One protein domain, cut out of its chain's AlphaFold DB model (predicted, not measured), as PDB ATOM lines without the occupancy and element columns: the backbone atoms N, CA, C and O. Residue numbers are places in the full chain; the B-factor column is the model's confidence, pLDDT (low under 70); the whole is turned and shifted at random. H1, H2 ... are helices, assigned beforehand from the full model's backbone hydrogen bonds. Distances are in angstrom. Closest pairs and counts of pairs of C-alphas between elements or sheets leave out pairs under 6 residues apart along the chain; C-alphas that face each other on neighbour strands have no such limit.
ATOM      1  N   TYR A 176     -26.838 -42.226 -20.550       95.81
ATOM      2  CA  TYR A 176     -26.472 -43.614 -20.273       95.81
ATOM      3  C   TYR A 176     -27.607 -44.340 -19.555       95.81
ATOM      4  O   TYR A 176     -28.207 -43.774 -18.636       95.81
ATOM      5  N   GLY A 177     -27.896 -45.576 -19.953       94.12
ATOM      6  CA  GLY A 177     -29.010 -46.363 -19.420       94.12
ATOM      7  C   GLY A 177     -29.022 -47.809 -19.944       94.12
ATOM      8  O   GLY A 177     -28.025 -48.253 -20.517       94.12
ATOM      9  N   PRO A 178     -30.138 -48.547 -19.774       91.06
ATOM     10  CA  PRO A 178     -30.223 -49.955 -20.157       91.06
ATOM     11  C   PRO A 178     -30.114 -50.158 -21.672       91.06
ATOM     12  O   PRO A 178     -30.600 -49.334 -22.448       91.06
ATOM     13  N   LEU A 179     -29.541 -51.294 -22.085       88.62
ATOM     14  CA  LEU A 179     -29.440 -51.701 -23.492       88.62
ATOM     15  C   LEU A 179     -30.822 -51.757 -24.161       88.62
ATOM     16  O   LEU A 179     -30.989 -51.312 -25.286       88.62
ATOM     17  N   GLU A 180     -31.824 -52.251 -23.441       85.25
ATOM     18  CA  GLU A 180     -33.211 -52.382 -23.895       85.25
ATOM     19  C   GLU A 180     -34.001 -51.063 -23.823       85.25
ATOM     20  O   GLU A 180     -35.214 -51.045 -24.053       85.25
ATOM     21  N   GLY A 181     -33.339 -49.966 -23.446       83.31
ATOM     22  CA  GLY A 181     -33.925 -48.634 -23.380       83.31
ATOM     23  C   GLY A 181     -34.269 -48.041 -24.755       83.31
ATOM     24  O   GLY A 181     -34.092 -48.674 -25.793       83.31
ATOM     25  N   PRO A 182     -34.797 -46.806 -24.782       80.88
ATOM     26  CA  PRO A 182     -35.051 -46.082 -26.030       80.88
ATOM     27  C   PRO A 182     -33.768 -45.824 -26.848       80.88
ATOM     28  O   PRO A 182     -32.688 -45.772 -26.277       80.88
ATOM     29  N   ASP A 183     -33.882 -45.554 -28.155       80.25
ATOM     30  CA  ASP A 183     -32.734 -45.377 -29.080       80.25
ATOM     31  C   ASP A 183     -31.704 -44.307 -28.662       80.25
ATOM     32  O   ASP A 183     -30.555 -44.330 -29.098       80.25
ATOM     33  N   ASN A 184     -32.103 -43.340 -27.831       81.94
ATOM     34  CA  ASN A 184     -31.214 -42.314 -27.280       81.94
ATOM     35  C   ASN A 184     -30.490 -42.751 -25.990       81.94
ATOM     36  O   ASN A 184     -29.917 -41.917 -25.284       81.94
ATOM     37  N   CYS A 185     -30.528 -44.042 -25.675       88.94
ATOM     38  CA  CYS A 185     -29.874 -44.664 -24.538       88.94
ATOM     39  C   CYS A 185     -28.548 -45.307 -24.965       88.94
ATOM     40  O   CYS A 185     -28.508 -46.086 -25.914       88.94
ATOM     41  N   ILE A 186     -27.464 -44.996 -24.256       91.62
ATOM     42  CA  ILE A 186     -26.136 -45.574 -24.492       91.62
ATOM     43  C   ILE A 186     -25.787 -46.500 -23.328       91.62
ATOM     44  O   ILE A 186     -25.538 -46.032 -22.217       91.62
ATOM     45  N   SER A 187     -25.739 -47.808 -23.568       92.81
ATOM     46  CA  SER A 187     -25.378 -48.790 -22.535       92.81
ATOM     47  C   SER A 187     -23.881 -49.097 -22.504       92.81
ATOM     48  O   SER A 187     -23.359 -49.536 -21.486       92.81
ATOM     49  N   GLY A 188     -23.166 -48.863 -23.606       91.38
ATOM     50  CA  GLY A 188     -21.798 -49.341 -23.801       91.38
ATOM     51  C   GLY A 188     -21.730 -50.756 -24.388       91.38
ATOM     52  O   GLY A 188     -20.636 -51.201 -24.759       91.38
ATOM     53  N   ASP A 189     -22.869 -51.437 -24.543       88.38
ATOM     54  CA  ASP A 189     -22.962 -52.807 -25.056       88.38
ATOM     55  C   ASP A 189     -23.284 -52.877 -26.551       88.38
ATOM     56  O   ASP A 189     -22.961 -53.877 -27.199       88.38
ATOM     57  N   TYR A 190     -23.841 -51.816 -27.150       78.81
ATOM     58  CA  TYR A 190     -24.024 -51.809 -28.597       78.81
ATOM     59  C   TYR A 190     -22.667 -51.732 -29.307       78.81
ATOM     60  O   TYR A 190     -21.758 -50.981 -28.934       78.81
ATOM     61  N   ALA A 191     -22.535 -52.485 -30.403       74.50
ATOM     62  CA  ALA A 191     -21.357 -52.415 -31.268       74.50
ATOM     63  C   ALA A 191     -21.169 -51.015 -31.886       74.50
ATOM     64  O   ALA A 191     -20.052 -50.630 -32.224       74.50
ATOM     65  N   THR A 192     -22.262 -50.260 -32.025       74.56
ATOM     66  CA  THR A 192     -22.286 -48.884 -32.532       74.56
ATOM     67  C   THR A 192     -22.005 -47.831 -31.463       74.56
ATOM     68  O   THR A 192     -21.769 -46.677 -31.822       74.56
ATOM     69  N   ASP A 193     -21.993 -48.194 -30.175       80.69
ATOM     70  CA  ASP A 193     -21.652 -47.250 -29.114       80.69
ATOM     71  C   ASP A 193     -20.204 -46.798 -29.277       80.69
ATOM     72  O   ASP A 193     -19.266 -47.600 -29.292       80.69
ATOM     73  N   SER A 194     -20.012 -45.485 -29.403       80.62
ATOM     74  CA  SER A 194     -18.685 -44.931 -29.655       80.62
ATOM     75  C   SER A 194     -17.738 -45.184 -28.480       80.62
ATOM     76  O   SER A 194     -18.126 -45.100 -27.312       80.62
ATOM     77  N   GLN A 195     -16.453 -45.407 -28.773       80.62
ATOM     78  CA  GLN A 195     -15.435 -45.547 -27.729       80.62
ATOM     79  C   GLN A 195     -15.381 -44.310 -26.814       80.62
ATOM     80  O   GLN A 195     -15.204 -44.449 -25.610       80.62
ATOM     81  N   ALA A 196     -15.618 -43.114 -27.363       77.88
ATOM     82  CA  ALA A 196     -15.668 -41.870 -26.597       77.88
ATOM     83  C   ALA A 196     -16.809 -41.852 -25.564       77.88
ATOM     84  O   ALA A 196     -16.605 -41.398 -24.439       77.88
ATOM     85  N   ALA A 197     -17.986 -42.382 -25.916       86.12
ATOM     86  CA  ALA A 197     -19.095 -42.534 -24.980       86.12
ATOM     87  C   ALA A 197     -18.750 -43.534 -23.866       86.12
ATOM     88  O   ALA A 197     -18.957 -43.230 -22.693       86.12
ATOM     89  N   LYS A 198     -18.146 -44.679 -24.205       90.62
ATOM     90  CA  LYS A 198     -17.695 -45.686 -23.225       90.62
ATOM     91  C   LYS A 198     -16.649 -45.113 -22.266       90.62
ATOM     92  O   LYS A 198     -16.763 -45.238 -21.050       90.62
ATOM     93  N   ASP A 199     -15.653 -44.410 -22.801       89.19
ATOM     94  CA  ASP A 199     -14.625 -43.740 -22.002       89.19
ATOM     95  C   ASP A 199     -15.214 -42.622 -21.132       89.19
ATOM     96  O   ASP A 199     -14.737 -42.388 -20.026       89.19
ATOM     97  N   GLY A 200     -16.257 -41.941 -21.615       91.69
ATOM     98  CA  GLY A 200     -17.066 -41.002 -20.843       91.69
ATOM     99  C   GLY A 200     -17.652 -41.635 -19.589       91.69
ATOM    100  O   GLY A 200     -17.364 -41.177 -18.484       91.69
ATOM    101  N   LEU A 201     -18.404 -42.722 -19.756       96.38
ATOM    102  CA  LEU A 201     -19.013 -43.434 -18.636       96.38
ATOM    103  C   LEU A 201     -17.959 -43.948 -17.654       96.38
ATOM    104  O   LEU A 201     -18.130 -43.816 -16.445       96.38
ATOM    105  N   GLY A 202     -16.828 -44.435 -18.173       96.69
ATOM    106  CA  GLY A 202     -15.695 -44.845 -17.350       96.69
ATOM    107  C   GLY A 202     -15.162 -43.732 -16.440       96.69
ATOM    108  O   GLY A 202     -14.889 -43.988 -15.271       96.69
ATOM    109  N   ARG A 203     -15.074 -42.484 -16.927       95.94
ATOM    110  CA  ARG A 203     -14.665 -41.335 -16.092       95.94
ATOM    111  C   ARG A 203     -15.672 -41.046 -14.983       95.94
ATOM    112  O   ARG A 203     -15.273 -40.747 -13.862       95.94
ATOM    113  N   TRP A 204     -16.963 -41.135 -15.291       97.38
ATOM    114  CA  TRP A 204     -18.023 -40.929 -14.304       97.38
ATOM    115  C   TRP A 204     -17.990 -42.014 -13.213       97.38
ATOM    116  O   TRP A 204     -18.041 -41.692 -12.028       97.38
ATOM    117  N   GLN A 205     -17.798 -43.281 -13.599       98.19
ATOM    118  CA  GLN A 205     -17.607 -44.409 -12.675       98.19
ATOM    119  C   GLN A 205     -16.378 -44.216 -11.779       98.19
ATOM    120  O   GLN A 205     -16.483 -44.321 -10.557       98.19
ATOM    121  N   GLU A 206     -15.228 -43.883 -12.372       97.56
ATOM    122  CA  GLU A 206     -13.976 -43.634 -11.649       97.56
ATOM    123  C   GLU A 206     -14.137 -42.507 -10.619       97.56
ATOM    124  O   GLU A 206     -13.709 -42.640  -9.471       97.56
ATOM    125  N   LYS A 207     -14.813 -41.416 -10.998       97.12
ATOM    126  CA  LYS A 207     -15.053 -40.248 -10.140       97.12
ATOM    127  C   LYS A 207     -15.920 -40.554  -8.914       97.12
ATOM    128  O   LYS A 207     -15.793 -39.853  -7.911       97.12
ATOM    129  N   LEU A 208     -16.768 -41.578  -8.994       96.88
ATOM    130  CA  LEU A 208     -17.582 -42.086  -7.886       96.88
ATOM    131  C   LEU A 208     -16.918 -43.232  -7.111       96.88
ATOM    132  O   LEU A 208     -17.511 -43.746  -6.165       96.88
ATOM    133  N   GLY A 209     -15.717 -43.665  -7.505       96.06
ATOM    134  CA  GLY A 209     -15.046 -44.815  -6.896       96.06
ATOM    135  C   GLY A 209     -15.680 -46.165  -7.247       96.06
ATOM    136  O   GLY A 209     -15.469 -47.145  -6.532       96.06
ATOM    137  N   LEU A 210     -16.454 -46.234  -8.334       96.75
ATOM    138  CA  LEU A 210     -17.010 -47.482  -8.858       96.75
ATOM    139  C   LEU A 210     -15.966 -48.243  -9.688       96.75
ATOM    140  O   LEU A 210     -14.955 -47.691 -10.129       96.75
ATOM    141  N   ALA A 211     -16.231 -49.524  -9.951       97.50
ATOM    142  CA  ALA A 211     -15.471 -50.264 -10.951       97.50
ATOM    143  C   ALA A 211     -15.647 -49.611 -12.333       97.50
ATOM    144  O   ALA A 211     -16.765 -49.353 -12.773       97.50
ATOM    145  N   VAL A 212     -14.534 -49.360 -13.028       98.12
ATOM    146  CA  VAL A 212     -14.527 -48.713 -14.348       98.12
ATOM    147  C   VAL A 212     -14.811 -49.754 -15.429       98.12
ATOM    148  O   VAL A 212     -13.899 -50.251 -16.093       98.12
ATOM    149  N   THR A 213     -16.078 -50.127 -15.579       97.50
ATOM    150  CA  THR A 213     -16.510 -51.104 -16.586       97.50
ATOM    151  C   THR A 213     -16.675 -50.468 -17.958       97.50
ATOM    152  O   THR A 213     -16.458 -51.144 -18.955       97.50
ATOM    153  N   LYS A 214     -16.978 -49.162 -18.031       96.62
ATOM    154  CA  LYS A 214     -17.398 -48.452 -19.258       96.62
ATOM    155  C   LYS A 214     -18.729 -48.944 -19.841       96.62
ATOM    156  O   LYS A 214     -19.083 -48.565 -20.958       96.62
ATOM    157  N   HIS A 215     -19.449 -49.753 -19.071       96.44
ATOM    158  CA  HIS A 215     -20.784 -50.247 -19.360       96.44
ATOM    159  C   HIS A 215     -21.743 -49.671 -18.326       96.44
ATOM    160  O   HIS A 215     -21.378 -49.485 -17.163       96.44
ATOM    161  N   TRP A 216     -22.969 -49.381 -18.738       95.75
ATOM    162  CA  TRP A 216     -24.033 -49.076 -17.804       95.75
ATOM    163  C   TRP A 216     -24.438 -50.388 -17.129       95.75
ATOM    164  O   TRP A 216     -25.181 -51.194 -17.675       95.75
ATOM    165  N   ASP A 217     -23.850 -50.642 -15.966       93.56
ATOM    166  CA  ASP A 217     -24.057 -51.849 -15.172       93.56
ATOM    167  C   ASP A 217     -24.913 -51.572 -13.928       93.56
ATOM    168  O   ASP A 217     -25.280 -50.432 -13.634       93.56
ATOM    169  N   ASP A 218     -25.225 -52.625 -13.169       91.75
ATOM    170  CA  ASP A 218     -26.058 -52.538 -11.963       91.75
ATOM    171  C   ASP A 218     -25.518 -51.517 -10.942       91.75
ATOM    172  O   ASP A 218     -26.284 -50.745 -10.363       91.75
ATOM    173  N   ALA A 219     -24.196 -51.452 -10.751       94.88
ATOM    174  CA  ALA A 219     -23.578 -50.517  -9.813       94.88
ATOM    175  C   ALA A 219     -23.713 -49.061 -10.285       94.88
ATOM    176  O   ALA A 219     -24.081 -48.187  -9.499       94.88
ATOM    177  N   THR A 220     -23.467 -48.814 -11.574       96.62
ATOM    178  CA  THR A 220     -23.630 -47.506 -12.224       96.62
ATOM    179  C   THR A 220     -25.071 -47.025 -12.113       96.62
ATOM    180  O   THR A 220     -25.333 -45.904 -11.672       96.62
ATOM    181  N   ALA A 221     -26.008 -47.906 -12.451       95.31
ATOM    182  CA  ALA A 221     -27.430 -47.645 -12.402       95.31
ATOM    183  C   ALA A 221     -27.897 -47.282 -10.986       95.31
ATOM    184  O   ALA A 221     -28.598 -46.294 -10.779       95.31
ATOM    185  N   LYS A 222     -27.460 -48.034  -9.974       95.75
ATOM    186  CA  LYS A 222     -27.816 -47.781  -8.572       95.75
ATOM    187  C   LYS A 222     -27.176 -46.520  -8.004       95.75
ATOM    188  O   LYS A 222     -27.819 -45.821  -7.225       95.75
ATOM    189  N   ALA A 223     -25.949 -46.196  -8.402       96.56
ATOM    190  CA  ALA A 223     -25.316 -44.936  -8.027       96.56
ATOM    191  C   ALA A 223     -26.089 -43.730  -8.589       96.56
ATOM    192  O   ALA A 223     -26.353 -42.768  -7.866       96.56
ATOM    193  N   ALA A 224     -26.519 -43.807  -9.852       96.50
ATOM    194  CA  ALA A 224     -27.361 -42.784 -10.465       96.50
ATOM    195  C   ALA A 224     -28.745 -42.690  -9.795       96.50
ATOM    196  O   ALA A 224     -29.218 -41.584  -9.535       96.50
ATOM    197  N   THR A 225     -29.360 -43.823  -9.432       95.31
ATOM    198  CA  THR A 225     -30.612 -43.853  -8.657       95.31
ATOM    199  C   THR A 225     -30.471 -43.137  -7.316       95.31
ATOM    200  O   THR A 225     -31.339 -42.345  -6.948       95.31
ATOM    201  N   GLU A 226     -29.383 -43.390  -6.586       95.44
ATOM    202  CA  GLU A 226     -29.113 -42.741  -5.301       95.44
ATOM    203  C   GLU A 226     -28.982 -41.220  -5.462       95.44
ATOM    204  O   GLU A 226     -29.647 -40.455  -4.759       95.44
ATOM    205  N   LEU A 227     -28.200 -40.776  -6.452       96.62
ATOM    206  CA  LEU A 227     -28.056 -39.361  -6.792       96.62
ATOM    207  C   LEU A 227     -29.408 -38.710  -7.113       96.62
ATOM    208  O   LEU A 227     -29.753 -37.674  -6.540       96.62
ATOM    209  N   GLN A 228     -30.194 -39.322  -7.998       96.00
ATOM    210  CA  GLN A 228     -31.503 -38.811  -8.407       96.00
ATOM    211  C   GLN A 228     -32.458 -38.679  -7.221       96.00
ATOM    212  O   GLN A 228     -33.114 -37.645  -7.074       96.00
ATOM    213  N   ARG A 229     -32.496 -39.681  -6.334       93.25
ATOM    214  CA  ARG A 229     -33.323 -39.653  -5.121       93.25
ATOM    215  C   ARG A 229     -32.897 -38.535  -4.169       93.25
ATOM    216  O   ARG A 229     -33.758 -37.787  -3.712       93.25
ATOM    217  N   GLN A 230     -31.598 -38.358  -3.921       94.44
ATOM    218  CA  GLN A 230     -31.098 -37.273  -3.063       94.44
ATOM    219  C   GLN A 230     -31.373 -35.879  -3.634       94.44
ATOM    220  O   GLN A 230     -31.632 -34.939  -2.883       94.44
ATOM    221  N   LYS A 231     -31.316 -35.730  -4.962       95.94
ATOM    222  CA  LYS A 231     -31.595 -34.461  -5.648       95.94
ATOM    223  C   LYS A 231     -33.088 -34.208  -5.877       95.94
ATOM    224  O   LYS A 231     -33.450 -33.102  -6.272       95.94
ATOM    225  N   GLY A 232     -33.949 -35.199  -5.627       94.62
ATOM    226  CA  GLY A 232     -35.384 -35.119  -5.902       94.62
ATOM    227  C   GLY A 232     -35.706 -35.037  -7.397       94.62
ATOM    228  O   GLY A 232     -36.699 -34.419  -7.782       94.62
ATOM    229  N   TRP A 233     -34.851 -35.604  -8.249       94.69
ATOM    230  CA  TRP A 233     -35.071 -35.639  -9.693       94.69
ATOM    231  C   TRP A 233     -36.091 -36.718 -10.066       94.69
ATOM    232  O   TRP A 233     -36.133 -37.763  -9.418       94.69
ATOM    233  N   PRO A 234     -36.948 -36.483 -11.076       89.81
ATOM    234  CA  PRO A 234     -37.958 -37.457 -11.471       89.81
ATOM    235  C   PRO A 234     -37.321 -38.678 -12.160       89.81
ATOM    236  O   PRO A 234     -36.318 -38.527 -12.860       89.81
ATOM    237  N   PRO A 235     -37.917 -39.876 -12.026       87.12
ATOM    238  CA  PRO A 235     -37.462 -41.055 -12.754       87.12
ATOM    239  C   PRO A 235     -37.760 -40.936 -14.253       87.12
ATOM    240  O   PRO A 235     -38.690 -40.237 -14.672       87.12
ATOM    241  N   ASN A 236     -37.022 -41.688 -15.068       86.44
ATOM    242  CA  ASN A 236     -37.333 -41.847 -16.478       86.44
ATOM    243  C   ASN A 236     -38.661 -42.621 -16.645       86.44
ATOM    244  O   ASN A 236     -38.846 -43.665 -16.014       86.44
ATOM    245  N   PRO A 237     -39.581 -42.170 -17.515       78.81
ATOM    246  CA  PRO A 237     -40.868 -42.837 -17.711       78.81
ATOM    247  C   PRO A 237     -40.771 -44.236 -18.346       78.81
ATOM    248  O   PRO A 237     -41.727 -44.999 -18.252       78.81
ATOM    249  N   ALA A 238     -39.661 -44.572 -19.008       76.44
ATOM    250  CA  ALA A 238     -39.463 -45.846 -19.691       76.44
ATOM    251  C   ALA A 238     -38.877 -46.938 -18.783       76.44
ATOM    252  O   ALA A 238     -39.336 -48.072 -18.870       76.44
ATOM    253  N   PHE A 239     -37.898 -46.621 -17.925       82.19
ATOM    254  CA  PHE A 239     -37.182 -47.623 -17.107       82.19
ATOM    255  C   PHE A 239     -36.975 -47.233 -15.631       82.19
ATOM    256  O   PHE A 239     -36.339 -47.963 -14.872       82.19
ATOM    257  N   GLY A 240     -37.532 -46.104 -15.187       86.62
ATOM    258  CA  GLY A 240     -37.401 -45.647 -13.807       86.62
ATOM    259  C   GLY A 240     -36.117 -44.850 -13.548       86.62
ATOM    260  O   GLY A 240     -35.681 -44.052 -14.373       86.62
ATOM    261  N   TYR A 241     -35.548 -45.002 -12.355       91.25
ATOM    262  CA  TYR A 241     -34.302 -44.336 -11.957       91.25
ATOM    263  C   TYR A 241     -33.064 -45.022 -12.547       91.25
ATOM    264  O   TYR A 241     -33.143 -46.133 -13.050       91.25
ATOM    265  N   GLY A 242     -31.905 -44.375 -12.462       93.06
ATOM    266  CA  GLY A 242     -30.606 -44.975 -12.761       93.06
ATOM    267  C   GLY A 242     -29.985 -44.554 -14.088       93.06
ATOM    268  O   GLY A 242     -28.870 -44.964 -14.403       93.06
ATOM    269  N   GLY A 243     -30.666 -43.713 -14.867       94.50
ATOM    270  CA  GLY A 243     -30.066 -43.093 -16.049       94.50
ATOM    271  C   GLY A 243     -29.049 -42.015 -15.665       94.50
ATOM    272  O   GLY A 243     -29.283 -41.276 -14.711       94.50
ATOM    273  N   VAL A 244     -27.950 -41.895 -16.415       96.69
ATOM    274  CA  VAL A 244     -26.974 -40.800 -16.261       96.69
ATOM    275  C   VAL A 244     -27.189 -39.794 -17.391       96.69
ATOM    276  O   VAL A 244     -26.724 -40.002 -18.517       96.69
ATOM    277  N   TYR A 245     -27.915 -38.712 -17.100       95.25
ATOM    278  CA  TYR A 245     -28.109 -37.585 -18.010       95.25
ATOM    279  C   TYR A 245     -27.028 -36.527 -17.774       95.25
ATOM    280  O   TYR A 245     -26.168 -36.657 -16.900       95.25
ATOM    281  N   ALA A 246     -27.087 -35.440 -18.545       92.25
ATOM    282  CA  ALA A 246     -26.196 -34.299 -18.364       92.25
ATOM    283  C   ALA A 246     -26.228 -33.744 -16.923       92.25
ATOM    284  O   ALA A 246     -25.189 -33.354 -16.406       92.25
ATOM    285  N   ALA A 247     -27.384 -33.766 -16.247       93.81
ATOM    286  CA  ALA A 247     -27.505 -33.284 -14.871       93.81
ATOM    287  C   ALA A 247     -26.775 -34.188 -13.858       93.81
ATOM    288  O   ALA A 247     -26.031 -33.688 -13.016       93.81
ATOM    289  N   GLU A 248     -26.937 -35.513 -13.948       97.00
ATOM    290  CA  GLU A 248     -26.202 -36.488 -13.130       97.00
ATOM    291  C   GLU A 248     -24.703 -36.437 -13.422       97.00
ATOM    292  O   GLU A 248     -23.879 -36.552 -12.513       97.00
ATOM    293  N   TRP A 249     -24.343 -36.248 -14.691       96.88
ATOM    294  CA  TRP A 249     -22.961 -36.055 -15.094       96.88
ATOM    295  C   TRP A 249     -22.362 -34.815 -14.442       96.88
ATOM    296  O   TRP A 249     -21.333 -34.923 -13.781       96.88
ATOM    297  N   ASP A 250     -23.000 -33.655 -14.590       95.12
ATOM    298  CA  ASP A 250     -22.489 -32.390 -14.067       95.12
ATOM    299  C   ASP A 250     -22.412 -32.408 -12.536       95.12
ATOM    300  O   ASP A 250     -21.402 -31.975 -11.979       95.12
ATOM    301  N   ALA A 251     -23.388 -33.010 -11.851       97.50
ATOM    302  CA  ALA A 251     -23.341 -33.164 -10.400       97.50
ATOM    303  C   ALA A 251     -22.084 -33.922  -9.932       97.50
ATOM    304  O   ALA A 251     -21.461 -33.544  -8.942       97.50
ATOM    305  N   VAL A 252     -21.679 -34.973 -10.643       97.62
ATOM    306  CA  VAL A 252     -20.502 -35.785 -10.290       97.62
ATOM    307  C   VAL A 252     -19.204 -35.141 -10.772       97.62
ATOM    308  O   VAL A 252     -18.226 -35.035 -10.027       97.62
ATOM    309  N   MET A 253     -19.179 -34.710 -12.029       95.38
ATOM    310  CA  MET A 253     -17.962 -34.287 -12.715       95.38
ATOM    311  C   MET A 253     -17.598 -32.835 -12.412       95.38
ATOM    312  O   MET A 253     -16.416 -32.542 -12.232       95.38
ATOM    313  N   ARG A 254     -18.588 -31.937 -12.334       93.12
ATOM    314  CA  ARG A 254     -18.386 -30.500 -12.086       93.12
ATOM    315  C   ARG A 254     -18.599 -30.141 -10.620       93.12
ATOM    316  O   ARG A 254     -17.733 -29.502 -10.030       93.12
ATOM    317  N   ASP A 255     -19.690 -30.613 -10.022       95.75
ATOM    318  CA  ASP A 255     -20.053 -30.251  -8.643       95.75
ATOM    319  C   ASP A 255     -19.424 -31.179  -7.593       95.75
ATOM    320  O   ASP A 255     -19.589 -30.967  -6.390       95.75
TER     321      ASP A 255
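This is residues 176 to 255 of the 589 residues of the protein "Peptidase_M15_4 domain-containing protein" of Mycobacterium angelicum (UniProt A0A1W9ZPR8). Three helices set at wide angles to one another, their centres making a triangle, form one side of this small domain, and two long loop stretches, residues 176 to 194 and 232 to 245, make much of the other side. H3, the shortest helix, packs with its end near Met 253 on the end of H1 near Trp 204, and the longest helix, H2, runs at a wide angle to both. The printed part has 80 residues with three named helices in the order H1, H2, H3 and no named strand; its class is all helix, though the helices hold 35 of the 80 printed residues, under half. The whole is compact, with a radius of gyration of the C-alphas of 11.6 A, and rounded, spanning 34 by 27 by 19 A.

H2, residues 218 to 231, and H3, residues 246 to 253, only just touch, with 3 pairs of C-alphas within 8 A. The closest are the C-alphas of Ala 224 and Glu 248, 6.9 A apart, and H2 takes part with residues 224 to 228 alone. The lines of H2 and H3 are about perpendicular, at 82 degrees. H1, residues 195 to 207, touches H3 with residues 204 to 207 alone; the closest C-alphas are those of Trp 204 and Met 253, 6.8 A apart. H1 and H3 run the same way at a steep tilt of 52 degrees. H1 and H2 are close but not clearly touching: their closest C-alphas, those of Gln 205 and Thr 220, are 6.8 A apart. They run the same way at a steep tilt of 63 degrees, with 16.0 A from centre to centre. In H1, H2 and H3 every pair of O i and N i+4 is within hydrogen-bond range.

H2, 14 residues, begins at C-alpha 218 at (-26.058, -52.538, -11.963) and is 19.9 A long from first to last C-alpha. H1, 13 residues, begins at C-alpha 195 at (-15.435, -45.547, -27.729) and is 18.4 A long. H3, 8 residues, ends at C-alpha 253 at (-17.962, -34.287, -12.715).

The C-alphas farthest apart are those of Ala 191 and Gly 232, at 33.8 A. The printed part has no cut. The link from H1 to H2, 10 residues, is short, and the link from H2 to H3, 14 residues, is long. The C-alphas of residues 176 to 194 lie 4 to 18 A from the mean of all C-alphas, and those of residues 232 to 245 lie 3 to 17 A from it. The mean pLDDT of the printed part is 91.5, and no printed residue of this predicted model is under 70.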